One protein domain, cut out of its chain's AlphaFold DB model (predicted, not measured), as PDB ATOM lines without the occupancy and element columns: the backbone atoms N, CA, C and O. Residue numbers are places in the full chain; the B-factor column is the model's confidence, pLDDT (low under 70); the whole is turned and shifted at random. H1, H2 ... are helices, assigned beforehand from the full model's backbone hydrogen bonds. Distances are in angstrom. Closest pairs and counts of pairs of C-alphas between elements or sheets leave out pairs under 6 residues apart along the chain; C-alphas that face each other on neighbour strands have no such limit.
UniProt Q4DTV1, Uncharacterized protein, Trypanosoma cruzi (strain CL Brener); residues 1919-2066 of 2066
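Overview. This is residues 1919 to 2066 of the 2066 residues of an uncharacterized protein of Trypanosoma cruzi (strain CL Brener) (UniProt Q4DTV1). Seven helices form a compact bundle: H3 runs through the middle, and H1, H2, H6, H7, H5 and H4 wrap round it. H1 to H4 run up and down, each against the one before, while the hairpin of H6 and H7 covers one side, H7 aslant to H3. The printed part has 148 residues, seven named helices in the order H1 to H7 and no named strand; the class is all helix. The radius of gyration of the C-alphas is 14.4 A and the spans are 43 by 30 by 26 A.

Arrangement. H1, residues 1919 to 1937, touches the hub H3, residues 1970 to 1987, through residues 1978 to 1986 of H3 alone; the closest C-alphas, of Ser 1931 and Val 1986, are 5.4 A apart. H3 and H4, residues 1989 to 1999, form a hairpin, closest at the C-alphas of Gly 1985 and Ser 1992, 4.6 A. H3 touches H5, residues 2005 to 2021, at a shallow tilt of 30 degrees, the same way, closest at the C-alphas of Cys 1977 and Ala 2012, 5.1 A. H2, residues 1941 to 1959, touches H6, residues 2025 to 2041, closest at the C-alphas of Arg 1953 and Leu 2036, 7.2 A. H6 and H7, residues 2048 to 2063, form a hairpin at 25 degrees, closest at the C-alphas of Cys 2040 and Val 2050, 5.5 A. H1 and H6 are apart. In H1 to H7 every O i to N i+4 pair is within hydrogen-bond range.

Along the chain. H1 begins at C-alpha 1919 (-97.053, -140.588, -125.764) and is 26.1 A long. H2 is 26.8 A, H3 25.9 A, H4 15.1 A, H5 24.7 A and H6 24.3 A. H7, 23.3 A, ends at C-alpha 2063 (-114.299, -130.015, -104.045).

Size, cuts and confidence. The C-alphas farthest apart, of Thr 1939 and Glu 2046, are 43.4 A apart. The printed part has no cut and no long link. Its mean pLDDT is 75.2; 37 residues are under 70, among them 1961 to 1969 and 1997 to 2004.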
ATOM      1  N   PHE A1919     -96.017-139.648-126.192       69.69
ATOM      2  CA  PHE A1919     -97.053-140.588-125.764       69.69
ATOM      3  C   PHE A1919     -98.278-139.864-125.206       69.69
ATOM      4  O   PHE A1919     -99.393-140.215-125.578       69.69
ATOM      5  N   LYS A1920     -98.096-138.794-124.414       73.57
ATOM      6  CA  LYS A1920     -99.201-137.930-123.948       73.57
ATOM      7  C   LYS A1920    -100.094-137.454-125.095       73.57
ATOM      8  O   LYS A1920    -101.317-137.493-124.997       73.57
ATOM      9  N   ARG A1921     -99.480-137.032-126.201       70.02
ATOM     10  CA  ARG A1921    -100.201-136.565-127.391       70.02
ATOM     11  C   ARG A1921    -100.923-137.700-128.118       70.02
ATOM     12  O   ARG A1921    -102.080-137.518-128.474       70.02
ATOM     13  N   LEU A1922    -100.283-138.860-128.288       68.88
ATOM     14  CA  LEU A1922    -100.921-140.052-128.871       68.88
ATOM     15  C   LEU A1922    -102.135-140.510-128.052       68.88
ATOM     16  O   LEU A1922    -103.195-140.750-128.617       68.88
ATOM     17  N   LEU A1923    -102.006-140.547-126.725       75.29
ATOM     18  CA  LEU A1923    -103.093-140.933-125.829       75.29
ATOM     19  C   LEU A1923    -104.264-139.946-125.878       75.29
ATOM     20  O   LEU A1923    -105.409-140.377-125.883       75.29
ATOM     21  N   LEU A1924    -104.004-138.637-125.954       76.30
ATOM     22  CA  LEU A1924    -105.065-137.636-126.122       76.30
ATOM     23  C   LEU A1924    -105.831-137.811-127.436       76.30
ATOM     24  O   LEU A1924    -107.055-137.706-127.437       76.30
ATOM     25  N   TYR A1925    -105.128-138.082-128.540       71.41
ATOM     26  CA  TYR A1925    -105.784-138.353-129.818       71.41
ATOM     27  C   TYR A1925    -106.652-139.613-129.753       71.41
ATOM     28  O   TYR A1925    -107.796-139.576-130.204       71.41
ATOM     29  N   GLU A1926    -106.164-140.682-129.121       71.12
ATOM     30  CA  GLU A1926    -106.944-141.909-128.955       71.12
ATOM     31  C   GLU A1926    -108.134-141.732-128.005       71.12
ATOM     32  O   GLU A1926    -109.244-142.126-128.342       71.12
ATOM     33  N   LEU A1927    -107.981-141.053-126.863       75.78
ATOM     34  CA  LEU A1927    -109.104-140.736-125.966       75.78
ATOM     35  C   LEU A1927    -110.168-139.871-126.667       75.78
ATOM     36  O   LEU A1927    -111.374-140.064-126.469       75.78
ATOM     37  N   GLN A1928    -109.751-138.965-127.556       75.70
ATOM     38  CA  GLN A1928    -110.671-138.213-128.407       75.70
ATOM     39  C   GLN A1928    -111.380-139.131-129.417       75.70
ATOM     40  O   GLN A1928    -112.590-139.028-129.610       75.70
ATOM     41  N   ALA A1929    -110.654-140.039-130.069       68.86
ATOM     42  CA  ALA A1929    -111.242-140.996-131.002       68.86
ATOM     43  C   ALA A1929    -112.242-141.929-130.294       68.86
ATOM     44  O   ALA A1929    -113.342-142.142-130.809       68.86
ATOM     45  N   ILE A1930    -111.910-142.402-129.089       73.23
ATOM     46  CA  ILE A1930    -112.772-143.213-128.222       73.23
ATOM     47  C   ILE A1930    -114.037-142.444-127.854       73.23
ATOM     48  O   ILE A1930    -115.128-142.967-128.044       73.23
ATOM     49  N   SER A1931    -113.935-141.201-127.387       73.97
ATOM     50  CA  SER A1931    -115.118-140.406-127.017       73.97
ATOM     51  C   SER A1931    -116.054-140.171-128.212       73.97
ATOM     52  O   SER A1931    -117.250-140.442-128.100       73.97
ATOM     53  N   LYS A1932    -115.527-139.813-129.396       73.63
ATOM     54  CA  LYS A1932    -116.327-139.736-130.641       73.63
ATOM     55  C   LYS A1932    -117.003-141.058-130.986       73.63
ATOM     56  O   LYS A1932    -118.129-141.089-131.487       73.63
ATOM     57  N   ARG A1933    -116.299-142.161-130.752       70.85
ATOM     58  CA  ARG A1933    -116.779-143.501-131.060       70.85
ATOM     59  C   ARG A1933    -117.869-143.950-130.095       70.85
ATOM     60  O   ARG A1933    -118.904-144.409-130.556       70.85
ATOM     61  N   ILE A1934    -117.695-143.715-128.797       77.31
ATOM     62  CA  ILE A1934    -118.700-143.967-127.760       77.31
ATOM     63  C   ILE A1934    -119.984-143.186-128.067       77.31
ATOM     64  O   ILE A1934    -121.072-143.753-127.981       77.31
ATOM     65  N   VAL A1935    -119.864-141.916-128.473       75.98
ATOM     66  CA  VAL A1935    -121.013-141.076-128.856       75.98
ATOM     67  C   VAL A1935    -121.734-141.617-130.095       75.98
ATOM     68  O   VAL A1935    -122.963-141.539-130.157       75.98
ATOM     69  N   ARG A1936    -121.001-142.186-131.064       71.76
ATOM     70  CA  ARG A1936    -121.579-142.821-132.263       71.76
ATOM     71  C   ARG A1936    -122.223-144.180-131.989       71.76
ATOM     72  O   ARG A1936    -123.269-144.458-132.562       71.76
ATOM     73  N   GLU A1937    -121.584-145.030-131.189       73.41
ATOM     74  CA  GLU A1937    -121.983-146.432-130.994       73.41
ATOM     75  C   GLU A1937    -123.061-146.597-129.909       73.41
ATOM     76  O   GLU A1937    -123.848-147.535-129.977       73.41
ATOM     77  N   ASN A1938    -123.156-145.672-128.948       72.19
ATOM     78  CA  ASN A1938    -124.150-145.717-127.875       72.19
ATOM     79  C   ASN A1938    -125.035-144.468-127.926       72.19
ATOM     80  O   ASN A1938    -124.533-143.350-128.008       72.19
ATOM     81  N   THR A1939    -126.358-144.621-127.877       67.55
ATOM     82  CA  THR A1939    -127.308-143.494-127.969       67.55
ATOM     83  C   THR A1939    -127.652-142.889-126.606       67.55
ATOM     84  O   THR A1939    -127.844-141.677-126.513       67.55
ATOM     85  N   GLU A1940    -127.678-143.694-125.542       75.62
ATOM     86  CA  GLU A1940    -128.001-143.248-124.181       75.62
ATOM     87  C   GLU A1940    -126.770-142.731-123.421       75.62
ATOM     88  O   GLU A1940    -125.737-143.397-123.352       75.62
ATOM     89  N   VAL A1941    -126.890-141.558-122.784       70.30
ATOM     90  CA  VAL A1941    -125.794-140.894-122.044       70.30
ATOM     91  C   VAL A1941    -125.229-141.775-120.923       70.30
ATOM     92  O   VAL A1941    -124.019-141.784-120.714       70.30
ATOM     93  N   ILE A1942    -126.073-142.566-120.251       73.79
ATOM     94  CA  ILE A1942    -125.658-143.475-119.169       73.79
ATOM     95  C   ILE A1942    -124.805-144.631-119.718       73.79
ATOM     96  O   ILE A1942    -123.760-144.940-119.151       73.79
ATOM     97  N   ALA A1943    -125.202-145.222-120.851       73.83
ATOM     98  CA  ALA A1943    -124.431-146.272-121.520       73.83
ATOM     99  C   ALA A1943    -123.104-145.740-122.082       73.83
ATOM    100  O   ALA A1943    -122.083-146.418-122.045       73.83
ATOM    101  N   ARG A1944    -123.084-144.490-122.561       80.55
ATOM    102  CA  ARG A1944    -121.834-143.844-122.971       80.55
ATOM    103  C   ARG A1944    -120.889-143.611-121.788       80.55
ATOM    104  O   ARG A1944    -119.684-143.822-121.918       80.55
ATOM    105  N   TRP A1945    -121.435-143.174-120.651       83.84
ATOM    106  CA  TRP A1945    -120.665-142.920-119.434       83.84
ATOM    107  C   TRP A1945    -120.002-144.197-118.919       83.84
ATOM    108  O   TRP A1945    -118.805-144.182-118.656       83.84
ATOM    109  N   SER A1946    -120.737-145.311-118.848       79.10
ATOM    110  CA  SER A1946    -120.204-146.584-118.346       79.10
ATOM    111  C   SER A1946    -119.082-147.155-119.224       79.10
ATOM    112  O   SER A1946    -118.105-147.696-118.705       79.10
ATOM    113  N   VAL A1947    -119.161-146.987-120.551       78.29
ATOM    114  CA  VAL A1947    -118.090-147.414-121.471       78.29
ATOM    115  C   VAL A1947    -116.829-146.562-121.288       78.29
ATOM    116  O   VAL A1947    -115.723-147.107-121.250       78.29
ATOM    117  N   ALA A1948    -116.984-145.242-121.129       81.27
ATOM    118  CA  ALA A1948    -115.872-144.330-120.849       81.27
ATOM    119  C   ALA A1948    -115.245-144.588-119.471       81.27
ATOM    120  O   ALA A1948    -114.024-144.549-119.323       81.27
ATOM    121  N   GLU A1949    -116.069-144.914-118.474       83.55
ATOM    122  CA  GLU A1949    -115.643-145.280-117.125       83.55
ATOM    123  C   GLU A1949    -114.772-146.539-117.142       83.55
ATOM    124  O   GLU A1949    -113.663-146.543-116.609       83.55
ATOM    125  N   TYR A1950    -115.215-147.591-117.837       79.70
ATOM    126  CA  TYR A1950    -114.457-148.835-117.953       79.70
ATOM    127  C   TYR A1950    -113.094-148.634-118.638       79.70
ATOM    128  O   TYR A1950    -112.076-149.112-118.135       79.70
ATOM    129  N   THR A1951    -113.050-147.888-119.750       75.23
ATOM    130  CA  THR A1951    -111.804-147.657-120.508       75.23
ATOM    131  C   THR A1951    -110.815-146.755-119.770       75.23
ATOM    132  O   THR A1951    -109.616-147.039-119.757       75.23
ATOM    133  N   THR A1952    -111.287-145.691-119.120       83.12
ATOM    134  CA  THR A1952    -110.412-144.785-118.357       83.12
ATOM    135  C   THR A1952    -109.946-145.383-117.026       83.12
ATOM    136  O   THR A1952    -108.830-145.089-116.598       83.12
ATOM    137  N   ARG A1953    -110.722-146.288-116.409       84.92
ATOM    138  CA  ARG A1953    -110.294-147.062-115.229       84.92
ATOM    139  C   ARG A1953    -109.088-147.951-115.525       84.92
ATOM    140  O   ARG A1953    -108.103-147.892-114.798       84.92
ATOM    141  N   LEU A1954    -109.143-148.714-116.620       77.59
ATOM    142  CA  LEU A1954    -108.037-149.566-117.079       77.59
ATOM    143  C   LEU A1954    -106.767-148.753-117.367       77.59
ATOM    144  O   LEU A1954    -105.662-149.169-117.016       77.59
ATOM    145  N   LEU A1955    -106.920-147.568-117.969       78.17
ATOM    146  CA  LEU A1955    -105.812-146.640-118.198       78.17
ATOM    147  C   LEU A1955    -105.168-146.185-116.876       78.17
ATOM    148  O   LEU A1955    -103.941-146.172-116.766       78.17
ATOM    149  N   PHE A1956    -105.986-145.814-115.886       83.03
ATOM    150  CA  PHE A1956    -105.508-145.376-114.575       83.03
ATOM    151  C   PHE A1956    -104.780-146.505-113.827       83.03
ATOM    152  O   PHE A1956    -103.682-146.296-113.312       83.03
ATOM    153  N   GLU A1957    -105.331-147.721-113.842       79.04
ATOM    154  CA  GLU A1957    -104.730-148.902-113.209       79.04
ATOM    155  C   GLU A1957    -103.363-149.267-113.815       79.04
ATOM    156  O   GLU A1957    -102.403-149.537-113.087       79.04
ATOM    157  N   ALA A1958    -103.238-149.204-115.143       73.92
ATOM    158  CA  ALA A1958    -101.974-149.452-115.832       73.92
ATOM    159  C   ALA A1958    -100.910-148.376-115.552       73.92
ATOM    160  O   ALA A1958     -99.713-148.669-115.555       73.92
ATOM    161  N   CYS A1959    -101.329-147.133-115.297       76.11
ATOM    162  CA  CYS A1959    -100.433-146.036-114.933       76.11
ATOM    163  C   CYS A1959     -99.903-146.161-113.497       76.11
ATOM    164  O   CYS A1959     -98.765-145.778-113.248       76.11
ATOM    165  N   LEU A1960    -100.674-146.741-112.570       74.38
ATOM    166  CA  LEU A1960    -100.243-146.955-111.183       74.38
ATOM    167  C   LEU A1960     -99.045-147.914-111.045       74.38
ATOM    168  O   LEU A1960     -98.400-147.902-110.009       74.38
ATOM    169  N   GLY A1961     -98.747-148.761-112.042       66.07
ATOM    170  CA  GLY A1961     -97.681-149.779-111.981       66.07
ATOM    171  C   GLY A1961     -96.369-149.440-112.692       66.07
ATOM    172  O   GLY A1961     -95.648-150.366-113.051       66.07
ATOM    173  N   LYS A1962     -96.079-148.164-112.985       66.55
ATOM    174  CA  LYS A1962     -94.860-147.757-113.714       66.55
ATOM    175  C   LYS A1962     -93.970-146.829-112.880       66.55
ATOM    176  O   LYS A1962     -94.426-145.779-112.445       66.55
ATOM    177  N   ASP A1963     -92.679-147.152-112.775       56.69
ATOM    178  CA  ASP A1963     -91.696-146.468-111.903       56.69
ATOM    179  C   ASP A1963     -91.159-145.115-112.434       56.69
ATOM    180  O   ASP A1963     -90.310-144.482-111.812       56.69
ATOM    181  N   GLY A1964     -91.629-144.635-113.591       55.43
ATOM    182  CA  GLY A1964     -91.064-143.472-114.300       55.43
ATOM    183  C   GLY A1964     -91.672-142.095-113.982       55.43
ATOM    184  O   GLY A1964     -91.431-141.137-114.721       55.43
ATOM    185  N   PHE A1965     -92.509-141.958-112.951       56.16
ATOM    186  CA  PHE A1965     -93.234-140.705-112.694       56.16
ATOM    187  C   PHE A1965     -92.364-139.637-112.016       56.16
ATOM    188  O   PHE A1965     -91.832-139.841-110.930       56.16
ATOM    189  N   SER A1966     -92.280-138.450-112.630       56.11
ATOM    190  CA  SER A1966     -91.633-137.269-112.037       56.11
ATOM    191  C   SER A1966     -92.285-136.890-110.700       56.11
ATOM    192  O   SER A1966     -93.511-136.741-110.654       56.11
ATOM    193  N   LEU A1967     -91.463-136.647-109.673       56.53
ATOM    194  CA  LEU A1967     -91.850-136.267-108.300       56.53
ATOM    195  C   LEU A1967     -92.769-135.023-108.211       56.53
ATOM    196  O   LEU A1967     -93.438-134.815-107.209       56.53
ATOM    197  N   ASP A1968     -92.866-134.220-109.271       63.09
ATOM    198  CA  ASP A1968     -93.558-132.924-109.303       63.09
ATOM    199  C   ASP A1968     -95.103-132.993-109.402       63.09
ATOM    200  O   ASP A1968     -95.763-131.959-109.545       63.09
ATOM    201  N   GLY A1969     -95.714-134.184-109.460       68.63
ATOM    202  CA  GLY A1969     -97.176-134.370-109.553       68.63
ATOM    203  C   GLY A1969     -97.855-133.898-110.859       68.63
ATOM    204  O   GLY A1969     -99.036-134.172-111.075       68.63
ATOM    205  N   ARG A1970     -97.140-133.229-111.779       75.75
ATOM    206  CA  ARG A1970     -97.689-132.707-113.057       75.75
ATOM    207  C   ARG A1970     -98.302-133.787-113.948       75.75
ATOM    208  O   ARG A1970     -99.298-133.535-114.622       75.75
ATOM    209  N   CYS A1971     -97.683-134.963-113.990       76.99
ATOM    210  CA  CYS A1971     -98.133-136.077-114.820       76.99
ATOM    211  C   CYS A1971     -99.489-136.625-114.359       76.99
ATOM    212  O   CYS A1971    -100.342-136.877-115.205       76.99
ATOM    213  N   TRP A1972     -99.721-136.696-113.046       83.54
ATOM    214  CA  TRP A1972    -100.996-137.130-112.473       83.54
ATOM    215  C   TRP A1972    -102.125-136.130-112.749       83.54
ATOM    216  O   TRP A1972    -103.146-136.515-113.306       83.54
ATOM    217  N   TRP A1973    -101.898-134.828-112.535       85.37
ATOM    218  CA  TRP A1973    -102.891-133.796-112.886       85.37
ATOM    219  C   TRP A1973    -103.249-133.767-114.376       85.37
ATOM    220  O   TRP A1973    -104.395-133.500-114.736       85.37
ATOM    221  N   TRP A1974    -102.275-134.015-115.256       86.73
ATOM    222  CA  TRP A1974    -102.533-134.133-116.690       86.73
ATOM    223  C   TRP A1974    -103.371-135.374-117.018       86.73
ATOM    224  O   TRP A1974    -104.289-135.270-117.829       86.73
ATOM    225  N   LEU A1975    -103.096-136.517-116.375       85.19
ATOM    226  CA  LEU A1975    -103.870-137.746-116.563       85.19
ATOM    227  C   LEU A1975    -105.323-137.548-116.118       85.19
ATOM    228  O   LEU A1975    -106.234-137.868-116.877       85.19
ATOM    229  N   ASP A1976    -105.541-136.929-114.956       85.65
ATOM    230  CA  ASP A1976    -106.886-136.612-114.467       85.65
ATOM    231  C   ASP A1976    -107.615-135.647-115.406       85.65
ATOM    232  O   ASP A1976    -108.794-135.838-115.700       85.65
ATOM    233  N   CYS A1977    -106.916-134.645-115.955       86.44
ATOM    234  CA  CYS A1977    -107.494-133.773-116.975       86.44
ATOM    235  C   CYS A1977    -107.879-134.544-118.243       86.44
ATOM    236  O   CYS A1977    -108.941-134.285-118.798       86.44
ATOM    237  N   ALA A1978    -107.039-135.474-118.708       84.49
ATOM    238  CA  ALA A1978    -107.328-136.288-119.884       84.49
ATOM    239  C   ALA A1978    -108.549-137.194-119.645       84.49
ATOM    240  O   ALA A1978    -109.450-137.233-120.482       84.49
ATOM    241  N   ILE A1979    -108.638-137.839-118.478       87.63
ATOM    242  CA  ILE A1979    -109.783-138.670-118.077       87.63
ATOM    243  C   ILE A1979    -111.064-137.827-118.005       87.63
ATOM    244  O   ILE A1979    -112.049-138.145-118.674       87.63
ATOM    245  N   LEU A1980    -111.043-136.704-117.276       88.07
ATOM    246  CA  LEU A1980    -112.188-135.791-117.168       88.07
ATOM    247  C   LEU A1980    -112.613-135.244-118.536       88.07
ATOM    248  O   LEU A1980    -113.806-135.168-118.822       88.07
ATOM    249  N   ASN A1981    -111.662-134.924-119.416       86.83
ATOM    250  CA  ASN A1981    -111.964-134.461-120.768       86.83
ATOM    251  C   ASN A1981    -112.585-135.557-121.654       86.83
ATOM    252  O   ASN A1981    -113.341-135.251-122.579       86.83
ATOM    253  N   THR A1982    -112.303-136.829-121.360       85.24
ATOM    254  CA  THR A1982    -112.920-137.973-122.046       85.24
ATOM    255  C   THR A1982    -114.394-138.097-121.652       85.24
ATOM    256  O   THR A1982    -115.249-138.207-122.530       85.24
ATOM    257  N   PHE A1983    -114.718-137.964-120.355       86.96
ATOM    258  CA  PHE A1983    -116.110-137.860-119.886       86.96
ATOM    259  C   PHE A1983    -116.814-136.627-120.456       86.96
ATOM    260  O   PHE A1983    -117.975-136.701-120.856       86.96
ATOM    261  N   LEU A1984    -116.100-135.502-120.560       84.23
ATOM    262  CA  LEU A1984    -116.630-134.302-121.194       84.23
ATOM    263  C   LEU A1984    -116.952-134.544-122.672       84.23
ATOM    264  O   LEU A1984    -118.003-134.115-123.124       84.23
ATOM    265  N   GLY A1985    -116.110-135.275-123.410       78.26
ATOM    266  CA  GLY A1985    -116.318-135.576-124.834       78.26
ATOM    267  C   GLY A1985    -117.497-136.497-125.116       78.26
ATOM    268  O   GLY A1985    -118.068-136.447-126.202       78.26
ATOM    269  N   VAL A1986    -117.904-137.288-124.126       82.84
ATOM    270  CA  VAL A1986    -119.120-138.103-124.179       82.84
ATOM    271  C   VAL A1986    -120.398-137.258-124.030       82.84
ATOM    272  O   VAL A1986    -121.456-137.638-124.544       82.84
ATOM    273  N   ILE A1987    -120.301-136.108-123.353       80.93
ATOM    274  CA  ILE A1987    -121.408-135.162-123.151       80.93
ATOM    275  C   ILE A1987    -121.432-134.095-124.253       80.93
ATOM    276  O   ILE A1987    -122.483-133.844-124.839       80.93
ATOM    277  N   ASP A1988    -120.283-133.477-124.533       76.25
ATOM    278  CA  ASP A1988    -120.098-132.386-125.490       76.25
ATOM    279  C   ASP A1988    -118.742-132.513-126.221       76.25
ATOM    280  O   ASP A1988    -117.682-132.069-125.760       76.25
ATOM    281  N   GLU A1989    -118.790-133.133-127.403       71.78
ATOM    282  CA  GLU A1989    -117.634-133.406-128.271       71.78
ATOM    283  C   GLU A1989    -116.875-132.127-128.679       71.78
ATOM    284  O   GLU A1989    -115.647-132.135-128.827       71.78
ATOM    285  N   ASN A1990    -117.585-131.005-128.838       63.82
ATOM    286  CA  ASN A1990    -116.998-129.747-129.299       63.82
ATOM    287  C   ASN A1990    -116.161-129.085-128.200       63.82
ATOM    288  O   ASN A1990    -115.067-128.586-128.462       63.82
ATOM    289  N   VAL A1991    -116.635-129.120-126.953       68.40
ATOM    290  CA  VAL A1991    -115.869-128.580-125.820       68.40
ATOM    291  C   VAL A1991    -114.671-129.479-125.511       68.40
ATOM    292  O   VAL A1991    -113.572-128.982-125.268       68.40
ATOM    293  N   SER A1992    -114.848-130.798-125.605       76.04
ATOM    294  CA  SER A1992    -113.757-131.754-125.389       76.04
ATOM    295  C   SER A1992    -112.629-131.616-126.411       76.04
ATOM    296  O   SER A1992    -111.455-131.622-126.041       76.04
ATOM    297  N   SER A1993    -112.963-131.422-127.691       65.61
ATOM    298  CA  SER A1993    -111.961-131.202-128.744       65.61
ATOM    299  C   SER A1993    -111.171-129.905-128.547       65.61
ATOM    300  O   SER A1993    -109.955-129.895-128.746       65.61
ATOM    301  N   LEU A1994    -111.817-128.841-128.062       63.87
ATOM    302  CA  LEU A1994    -111.154-127.599-127.650       63.87
ATOM    303  C   LEU A1994    -110.177-127.809-126.485       63.87
ATOM    304  O   LEU A1994    -109.046-127.323-126.529       63.87
ATOM    305  N   ILE A1995    -110.576-128.561-125.457       66.86
ATOM    306  CA  ILE A1995    -109.723-128.847-124.296       66.86
ATOM    307  C   ILE A1995    -108.565-129.785-124.661       66.86
ATOM    308  O   ILE A1995    -107.453-129.608-124.163       66.86
ATOM    309  N   THR A1996    -108.764-130.725-125.586       71.22
ATOM    310  CA  THR A1996    -107.681-131.580-126.092       71.22
ATOM    311  C   THR A1996    -106.591-130.764-126.771       71.22
ATOM    312  O   THR A1996    -105.412-131.017-126.527       71.22
ATOM    313  N   VAL A1997    -106.947-129.723-127.532       63.75
ATOM    314  CA  VAL A1997    -105.960-128.785-128.095       63.75
ATOM    315  C   VAL A1997    -105.151-128.103-126.991       63.75
ATOM    316  O   VAL A1997    -103.937-127.969-127.128       63.75
ATOM    317  N   VAL A1998    -105.782-127.739-125.871       64.95
ATOM    318  CA  VAL A1998    -105.089-127.152-124.711       64.95
ATOM    319  C   VAL A1998    -104.136-128.162-124.055       64.95
ATOM    320  O   VAL A1998    -103.007-127.800-123.729       64.95
ATOM    321  N   LEU A1999    -104.545-129.426-123.900       69.70
ATOM    322  CA  LEU A1999    -103.745-130.480-123.257       69.70
ATOM    323  C   LEU A1999    -102.584-131.013-124.125       69.70
ATOM    324  O   LEU A1999    -101.662-131.630-123.581       69.70
ATOM    325  N   LEU A2000    -102.596-130.767-125.445       64.36
ATOM    326  CA  LEU A2000    -101.497-131.089-126.378       64.36
ATOM    327  C   LEU A2000    -100.246-130.207-126.168       64.36
ATOM    328  O   LEU A2000     -99.139-130.589-126.585       64.36
ATOM    329  N   PHE A2001    -100.398-129.046-125.524       58.99
ATOM    330  CA  PHE A2001     -99.302-128.176-125.085       58.99
ATOM    331  C   PHE A2001     -99.061-128.398-123.588       58.99
ATOM    332  O   PHE A2001    -100.040-128.458-122.860       58.99
ATOM    333  N   PRO A2002     -97.812-128.529-123.096       59.97
ATOM    334  CA  PRO A2002     -97.551-128.813-121.683       59.97
ATOM    335  C   PRO A2002     -97.948-127.599-120.820       59.97
ATOM    336  O   PRO A2002     -97.195-126.622-120.785       59.97
ATOM    337  N   PRO A2003     -99.109-127.610-120.133       64.34
ATOM    338  CA  PRO A2003     -99.572-126.454-119.383       64.34
ATOM    339  C   PRO A2003     -98.836-126.396-118.041       64.34
ATOM    340  O   PRO A2003     -98.403-127.418-117.501       64.34
ATOM    341  N   GLU A2004     -98.712-125.201-117.468       68.31
ATOM    342  CA  GLU A2004     -98.220-125.043-116.096       68.31
ATOM    343  C   GLU A2004     -99.114-125.810-115.104       68.31
ATOM    344  O   GLU A2004    -100.328-125.919-115.302       68.31
ATOM    345  N   LEU A2005     -98.530-126.313-114.010       74.35
ATOM    346  CA  LEU A2005     -99.236-127.108-112.989       74.35
ATOM    347  C   LEU A2005    -100.490-126.392-112.447       74.35
ATOM    348  O   LEU A2005    -101.521-127.025-112.225       74.35
ATOM    349  N   SER A2006    -100.423-125.068-112.276       73.23
ATOM    350  CA  SER A2006    -101.551-124.230-111.844       73.23
ATOM    351  C   SER A2006    -102.724-124.273-112.830       73.23
ATOM    352  O   SER A2006    -103.879-124.353-112.413       73.23
ATOM    353  N   LYS A2007    -102.437-124.283-114.136       72.03
ATOM    354  CA  LYS A2007    -103.443-124.349-115.203       72.03
ATOM    355  C   LYS A2007    -104.079-125.733-115.280       72.03
ATOM    356  O   LYS A2007    -105.294-125.809-115.413       72.03
ATOM    357  N   LEU A2008    -103.296-126.803-115.115       75.85
ATOM    358  CA  LEU A2008    -103.823-128.173-115.035       75.85
ATOM    359  C   LEU A2008    -104.762-128.354-113.835       75.85
ATOM    360  O   LEU A2008    -105.856-128.882-113.993       75.85
ATOM    361  N   ARG A2009    -104.386-127.841-112.654       79.35
ATOM    362  CA  ARG A2009    -105.256-127.844-111.468       79.35
ATOM    363  C   ARG A2009    -106.575-127.121-111.715       79.35
ATOM    364  O   ARG A2009    -107.635-127.689-111.475       79.35
ATOM    365  N   MET A2010    -106.521-125.885-112.216       74.93
ATOM    366  CA  MET A2010    -107.734-125.110-112.502       74.93
ATOM    367  C   MET A2010    -108.624-125.800-113.538       74.93
ATOM    368  O   MET A2010    -109.840-125.828-113.368       74.93
ATOM    369  N   LEU A2011    -108.025-126.377-114.582       78.01
ATOM    370  CA  LEU A2011    -108.751-127.081-115.633       78.01
ATOM    371  C   LEU A2011    -109.445-128.337-115.086       78.01
ATOM    372  O   LEU A2011    -110.638-128.511-115.319       78.01
ATOM    373  N   ALA A2012    -108.740-129.170-114.312       81.26
ATOM    374  CA  ALA A2012    -109.309-130.362-113.679       81.26
ATOM    375  C   ALA A2012    -110.493-130.013-112.768       81.26
ATOM    376  O   ALA A2012    -111.559-130.616-112.873       81.26
ATOM    377  N   VAL A2013    -110.333-128.993-111.917       80.57
ATOM    378  CA  VAL A2013    -111.401-128.537-111.017       80.57
ATOM    379  C   VAL A2013    -112.594-128.006-111.809       80.57
ATOM    380  O   VAL A2013    -113.728-128.377-111.517       80.57
ATOM    381  N   ALA A2014    -112.364-127.187-112.837       76.46
ATOM    382  CA  ALA A2014    -113.435-126.643-113.667       76.46
ATOM    383  C   ALA A2014    -114.208-127.742-114.416       76.46
ATOM    384  O   ALA A2014    -115.440-127.711-114.435       76.46
ATOM    385  N   MET A2015    -113.507-128.731-114.982       82.44
ATOM    386  CA  MET A2015    -114.131-129.873-115.657       82.44
ATOM    387  C   MET A2015    -114.926-130.742-114.679       82.44
ATOM    388  O   MET A2015    -116.079-131.056-114.956       82.44
ATOM    389  N   ALA A2016    -114.360-131.078-113.515       81.81
ATOM    390  CA  ALA A2016    -115.045-131.881-112.502       81.81
ATOM    391  C   ALA A2016    -116.318-131.191-111.984       81.81
ATOM    392  O   ALA A2016    -117.369-131.819-111.880       81.81
ATOM    393  N   HIS A2017    -116.251-129.883-111.721       80.22
ATOM    394  CA  HIS A2017    -117.396-129.108-111.246       80.22
ATOM    395  C   HIS A2017    -118.489-128.978-112.319       80.22
ATOM    396  O   HIS A2017    -119.675-129.015-111.999       80.22
ATOM    397  N   TYR A2018    -118.104-128.866-113.595       78.15
ATOM    398  CA  TYR A2018    -119.051-128.871-114.709       78.15
ATOM    399  C   TYR A2018    -119.735-130.235-114.864       78.15
ATOM    400  O   TYR A2018    -120.960-130.302-114.871       78.15
ATOM    401  N   LEU A2019    -118.960-131.325-114.906       79.16
ATOM    402  CA  LEU A2019    -119.474-132.696-115.007       79.16
ATOM    403  C   LEU A2019    -120.403-133.060-113.841       79.16
ATOM    404  O   LEU A2019    -121.384-133.774-114.034       79.16
ATOM    405  N   PHE A2020    -120.142-132.526-112.645       78.81
ATOM    406  CA  PHE A2020    -121.000-132.716-111.477       78.81
ATOM    407  C   PHE A2020    -122.374-132.047-111.607       78.81
ATOM    408  O   PHE A2020    -123.361-132.566-111.089       78.81
ATOM    409  N   GLN A2021    -122.453-130.916-112.313       75.18
ATOM    410  CA  GLN A2021    -123.705-130.187-112.542       75.18
ATOM    411  C   GLN A2021    -124.576-130.815-113.639       75.18
ATOM    412  O   GLN A2021    -125.747-130.451-113.767       75.18
ATOM    413  N   VAL A2022    -124.042-131.758-114.422       71.43
ATOM    414  CA  VAL A2022    -124.806-132.464-115.456       71.43
ATOM    415  C   VAL A2022    -125.731-133.505-114.792       71.43
ATOM    416  O   VAL A2022    -125.252-134.371-114.050       71.43
ATOM    417  N   PRO A2023    -127.059-133.451-115.031       65.10
ATOM    418  CA  PRO A2023    -128.023-134.318-114.354       65.10
ATOM    419  C   PRO A2023    -127.738-135.806-114.614       65.10
ATOM    420  O   PRO A2023    -127.535-136.221-115.752       65.10
ATOM    421  N   GLY A2024    -127.703-136.607-113.541       68.44
ATOM    422  CA  GLY A2024    -127.417-138.052-113.569       68.44
ATOM    423  C   GLY A2024    -125.930-138.436-113.582       68.44
ATOM    424  O   GLY A2024    -125.599-139.568-113.243       68.44
ATOM    425  N   CYS A2025    -125.029-137.504-113.899       71.87
ATOM    426  CA  CYS A2025    -123.593-137.771-114.046       71.87
ATOM    427  C   CYS A2025    -122.781-137.474-112.772       71.87
ATOM    428  O   CYS A2025    -121.763-138.113-112.520       71.87
ATOM    429  N   GLY A2026    -123.231-136.536-111.928       75.31
ATOM    430  CA  GLY A2026    -122.478-136.119-110.737       75.31
ATOM    431  C   GLY A2026    -122.317-137.194-109.653       75.31
ATOM    432  O   GLY A2026    -121.254-137.285-109.035       75.31
ATOM    433  N   SER A2027    -123.329-138.043-109.437       76.56
ATOM    434  CA  SER A2027    -123.227-139.192-108.521       76.56
ATOM    435  C   SER A2027    -122.291-140.270-109.071       76.56
ATOM    436  O   SER A2027    -121.457-140.780-108.325       76.56
ATOM    437  N   ALA A2028    -122.370-140.557-110.374       79.10
ATOM    438  CA  ALA A2028    -121.487-141.498-111.058       79.10
ATOM    439  C   ALA A2028    -120.021-141.030-111.031       79.10
ATOM    440  O   ALA A2028    -119.138-141.810-110.690       79.10
ATOM    441  N   LEU A2029    -119.757-139.738-111.272       84.34
ATOM    442  CA  LEU A2029    -118.410-139.162-111.183       84.34
ATOM    443  C   LEU A2029    -117.816-139.291-109.769       84.34
ATOM    444  O   LEU A2029    -116.638-139.608-109.624       84.34
ATOM    445  N   LYS A2030    -118.622-139.073-108.717       83.01
ATOM    446  CA  LYS A2030    -118.187-139.270-107.323       83.01
ATOM    447  C   LYS A2030    -117.812-140.721-107.045       83.01
ATOM    448  O   LYS A2030    -116.764-140.960-106.449       83.01
ATOM    449  N   ILE A2031    -118.661-141.662-107.461       83.94
ATOM    450  CA  ILE A2031    -118.410-143.098-107.291       83.94
ATOM    451  C   ILE A2031    -117.113-143.472-108.013       83.94
ATOM    452  O   ILE A2031    -116.220-144.023-107.374       83.94
ATOM    453  N   PHE A2032    -116.952-143.055-109.268       87.47
ATOM    454  CA  PHE A2032    -115.766-143.337-110.074       87.47
ATOM    455  C   PHE A2032    -114.473-142.788-109.451       87.47
ATOM    456  O   PHE A2032    -113.511-143.528-109.259       87.47
ATOM    457  N   LEU A2033    -114.451-141.508-109.054       86.97
ATOM    458  CA  LEU A2033    -113.284-140.915-108.388       86.97
ATOM    459  C   LEU A2033    -112.984-141.598-107.042       86.97
ATOM    460  O   LEU A2033    -111.815-141.735-106.675       86.97
ATOM    461  N   SER A2034    -114.011-142.057-106.311       85.55
ATOM    462  CA  SER A2034    -113.809-142.851-105.093       85.55
ATOM    463  C   SER A2034    -113.225-144.237-105.385       85.55
ATOM    464  O   SER A2034    -112.348-144.685-104.652       85.55
ATOM    465  N   GLU A2035    -113.642-144.882-106.480       87.19
ATOM    466  CA  GLU A2035    -113.090-146.162-106.933       87.19
ATOM    467  C   GLU A2035    -111.611-146.024-107.296       87.19
ATOM    468  O   GLU A2035    -110.791-146.805-106.810       87.19
ATOM    469  N   LEU A2036    -111.247-144.993-108.070       86.83
ATOM    470  CA  LEU A2036    -109.850-144.696-108.400       86.83
ATOM    471  C   LEU A2036    -109.010-144.478-107.133       86.83
ATOM    472  O   LEU A2036    -107.905-145.007-107.019       86.83
ATOM    473  N   LYS A2037    -109.547-143.754-106.140       86.31
ATOM    474  CA  LYS A2037    -108.856-143.527-104.862       86.31
ATOM    475  C   LYS A2037    -108.675-144.829-104.075       86.31
ATOM    476  O   LYS A2037    -107.609-145.046-103.502       86.31
ATOM    477  N   ASN A2038    -109.681-145.700-104.057       83.33
ATOM    478  CA  ASN A2038    -109.590-147.003-103.398       83.33
ATOM    479  C   ASN A2038    -108.573-147.922-104.090       83.33
ATOM    480  O   ASN A2038    -107.850-148.634-103.398       83.33
ATOM    481  N   MET A2039    -108.454-147.860-105.422       82.60
ATOM    482  CA  MET A2039    -107.392-148.567-106.148       82.60
ATOM    483  C   MET A2039    -105.995-148.086-105.743       82.60
ATOM    484  O   MET A2039    -105.105-148.918-105.579       82.60
ATOM    485  N   CYS A2040    -105.800-146.781-105.518       80.72
ATOM    486  CA  CYS A2040    -104.544-146.276-104.955       80.72
ATOM    487  C   CYS A2040    -104.298-146.846-103.547       80.72
ATOM    488  O   CYS A2040    -103.218-147.346-103.261       80.72
ATOM    489  N   LEU A2041    -105.305-146.825-102.670       77.62
ATOM    490  CA  LEU A2041    -105.176-147.296-101.282       77.62
ATOM    491  C   LEU A2041    -104.940-148.812-101.150       77.62
ATOM    492  O   LEU A2041    -104.440-149.256-100.119       77.62
ATOM    493  N   ALA A2042    -105.296-149.604-102.164       76.04
ATOM    494  CA  ALA A2042    -105.083-151.051-102.184       76.04
ATOM    495  C   ALA A2042    -103.630-151.462-102.507       76.04
ATOM    496  O   ALA A2042    -103.293-152.641-102.385       76.04
ATOM    497  N   ARG A2043    -102.769-150.518-102.919       72.66
ATOM    498  CA  ARG A2043    -101.345-150.747-103.212       72.66
ATOM    499  C   ARG A2043    -100.441-150.326-102.041       72.66
ATOM    500  O   ARG A2043    -100.843-149.483-101.240       72.66
ATOM    501  N   PRO A2044     -99.235-150.915-101.904       65.52
ATOM    502  CA  PRO A2044     -98.324-150.600-100.804       65.52
ATOM    503  C   PRO A2044     -97.962-149.107-100.777       65.52
ATOM    504  O   PRO A2044     -97.568-148.529-101.787       65.52
ATOM    505  N   SER A2045     -98.068-148.483 -99.600       57.44
ATOM    506  CA  SER A2045     -97.893-147.035 -99.385       57.44
ATOM    507  C   SER A2045     -96.475-146.501 -99.632       57.44
ATOM    508  O   SER A2045     -96.251-145.299 -99.509       57.44
ATOM    509  N   GLU A2046     -95.514-147.372 -99.939       57.29
ATOM    510  CA  GLU A2046     -94.113-147.009-100.189       57.29
ATOM    511  C   GLU A2046     -93.878-146.467-101.613       57.29
ATOM    512  O   GLU A2046     -92.902-145.756-101.846       57.29
ATOM    513  N   GLU A2047     -94.788-146.707-102.562       63.26
ATOM    514  CA  GLU A2047     -94.695-146.137-103.910       63.26
ATOM    515  C   GLU A2047     -95.182-144.673-103.917       63.26
ATOM    516  O   GLU A2047     -96.382-144.387-103.917       63.26
ATOM    517  N   HIS A2048     -94.249-143.710-103.942       66.36
ATOM    518  CA  HIS A2048     -94.529-142.260-103.929       66.36
ATOM    519  C   HIS A2048     -95.560-141.788-104.980       66.36
ATOM    520  O   HIS A2048     -96.257-140.794-104.766       66.36
ATOM    521  N   SER A2049     -95.691-142.496-106.105       67.40
ATOM    522  CA  SER A2049     -96.686-142.241-107.154       67.40
ATOM    523  C   SER A2049     -98.133-142.455-106.677       67.40
ATOM    524  O   SER A2049     -99.015-141.668-107.029       67.40
ATOM    525  N   VAL A2050     -98.368-143.462-105.829       74.11
ATOM    526  CA  VAL A2050     -99.680-143.830-105.270       74.11
ATOM    527  C   VAL A2050    -100.177-142.771-104.282       74.11
ATOM    528  O   VAL A2050    -101.358-142.408-104.290       74.11
ATOM    529  N   VAL A2051     -99.265-142.218-103.473       75.17
ATOM    530  CA  VAL A2051     -99.568-141.153-102.502       75.17
ATOM    531  C   VAL A2051    -100.028-139.883-103.222       75.17
ATOM    532  O   VAL A2051    -101.098-139.358-102.915       75.17
ATOM    533  N   TYR A2052     -99.287-139.438-104.242       75.88
ATOM    534  CA  TYR A2052     -99.644-138.246-105.020       75.88
ATOM    535  C   TYR A2052    -100.978-138.393-105.762       75.88
ATOM    536  O   TYR A2052    -101.795-137.470-105.743       75.88
ATOM    537  N   ALA A2053    -101.230-139.542-106.395       77.30
ATOM    538  CA  ALA A2053    -102.502-139.806-107.068       77.30
ATOM    539  C   ALA A2053    -103.684-139.788-106.076       77.30
ATOM    540  O   ALA A2053    -104.727-139.189-106.350       77.30
ATOM    541  N   SER A2054    -103.507-140.376-104.886       83.52
ATOM    542  CA  SER A2054    -104.508-140.363-103.808       83.52
ATOM    543  C   SER A2054    -104.797-138.950-103.283       83.52
ATOM    544  O   SER A2054    -105.960-138.600-103.052       83.52
ATOM    545  N   GLU A2055    -103.773-138.103-103.129       83.16
ATOM    546  CA  GLU A2055    -103.945-136.704-102.720       83.16
ATOM    547  C   GLU A2055    -104.719-135.890-103.761       83.16
ATOM    548  O   GLU A2055    -105.652-135.168-103.409       83.16
ATOM    549  N   ILE A2056    -104.390-136.036-105.047       83.43
ATOM    550  CA  ILE A2056    -105.069-135.309-106.128       83.43
ATOM    551  C   ILE A2056    -106.546-135.709-106.218       83.43
ATOM    552  O   ILE A2056    -107.425-134.839-106.234       83.43
ATOM    553  N   LEU A2057    -106.838-137.013-106.181       85.72
ATOM    554  CA  LEU A2057    -108.212-137.519-106.145       85.72
ATOM    555  C   LEU A2057    -108.955-137.050-104.888       85.72
ATOM    556  O   LEU A2057    -110.145-136.747-104.955       85.72
ATOM    557  N   SER A2058    -108.264-136.925-103.750       84.17
ATOM    558  CA  SER A2058    -108.841-136.373-102.519       84.17
ATOM    559  C   SER A2058    -109.211-134.898-102.662       84.17
ATOM    560  O   SER A2058    -110.284-134.511-102.204       84.17
ATOM    561  N   VAL A2059    -108.382-134.095-103.341       82.92
ATOM    562  CA  VAL A2059    -108.683-132.686-103.643       82.92
ATOM    563  C   VAL A2059    -109.917-132.575-104.542       82.92
ATOM    564  O   VAL A2059    -110.813-131.784-104.248       82.92
ATOM    565  N   LEU A2060    -110.012-133.392-105.597       81.86
ATOM    566  CA  LEU A2060    -111.185-133.409-106.481       81.86
ATOM    567  C   LEU A2060    -112.453-133.884-105.747       81.86
ATOM    568  O   LEU A2060    -113.506-133.269-105.891       81.86
ATOM    569  N   LEU A2061    -112.361-134.921-104.907       83.70
ATOM    570  CA  LEU A2061    -113.486-135.424-104.106       83.70
ATOM    571  C   LEU A2061    -113.953-134.429-103.034       83.70
ATOM    572  O   LEU A2061    -115.165-134.306-102.829       83.70
ATOM    573  N   GLN A2062    -113.027-133.715-102.377       80.39
ATOM    574  CA  GLN A2062    -113.346-132.654-101.412       80.39
ATOM    575  C   GLN A2062    -114.103-131.509-102.082       80.39
ATOM    576  O   GLN A2062    -115.141-131.094-101.574       80.39
ATOM    577  N   LEU A2063    -113.643-131.063-103.253       69.87
ATOM    578  CA  LEU A2063    -114.299-130.015-104.045       69.87
ATOM    579  C   LEU A2063    -115.689-130.400-104.568       69.87
ATOM    580  O   LEU A2063    -116.479-129.523-104.898       69.87
ATOM    581  N   LEU A2064    -115.982-131.697-104.675       70.42
ATOM    582  CA  LEU A2064    -117.309-132.209-105.025       70.42
ATOM    583  C   LEU A2064    -118.193-132.453-103.784       70.42
ATOM    584  O   LEU A2064    -119.384-132.739-103.921       70.42
ATOM    585  N   HIS A2065    -117.621-132.436-102.575       69.33
ATOM    586  CA  HIS A2065    -118.354-132.516-101.304       69.33
ATOM    587  C   HIS A2065    -118.720-131.141-100.738       69.33
ATOM    588  O   HIS A2065    -119.715-131.059-100.019       69.33
ATOM    589  N   SER A2066    -117.942-130.103-101.064       48.80
ATOM    590  CA  SER A2066    -118.271-128.688-100.838       48.80
ATOM    591  C   SER A2066    -119.288-128.180-101.849       48.80
ATOM    592  O   SER A2066    -120.201-127.440-101.432       48.80
TER     593      SER A2066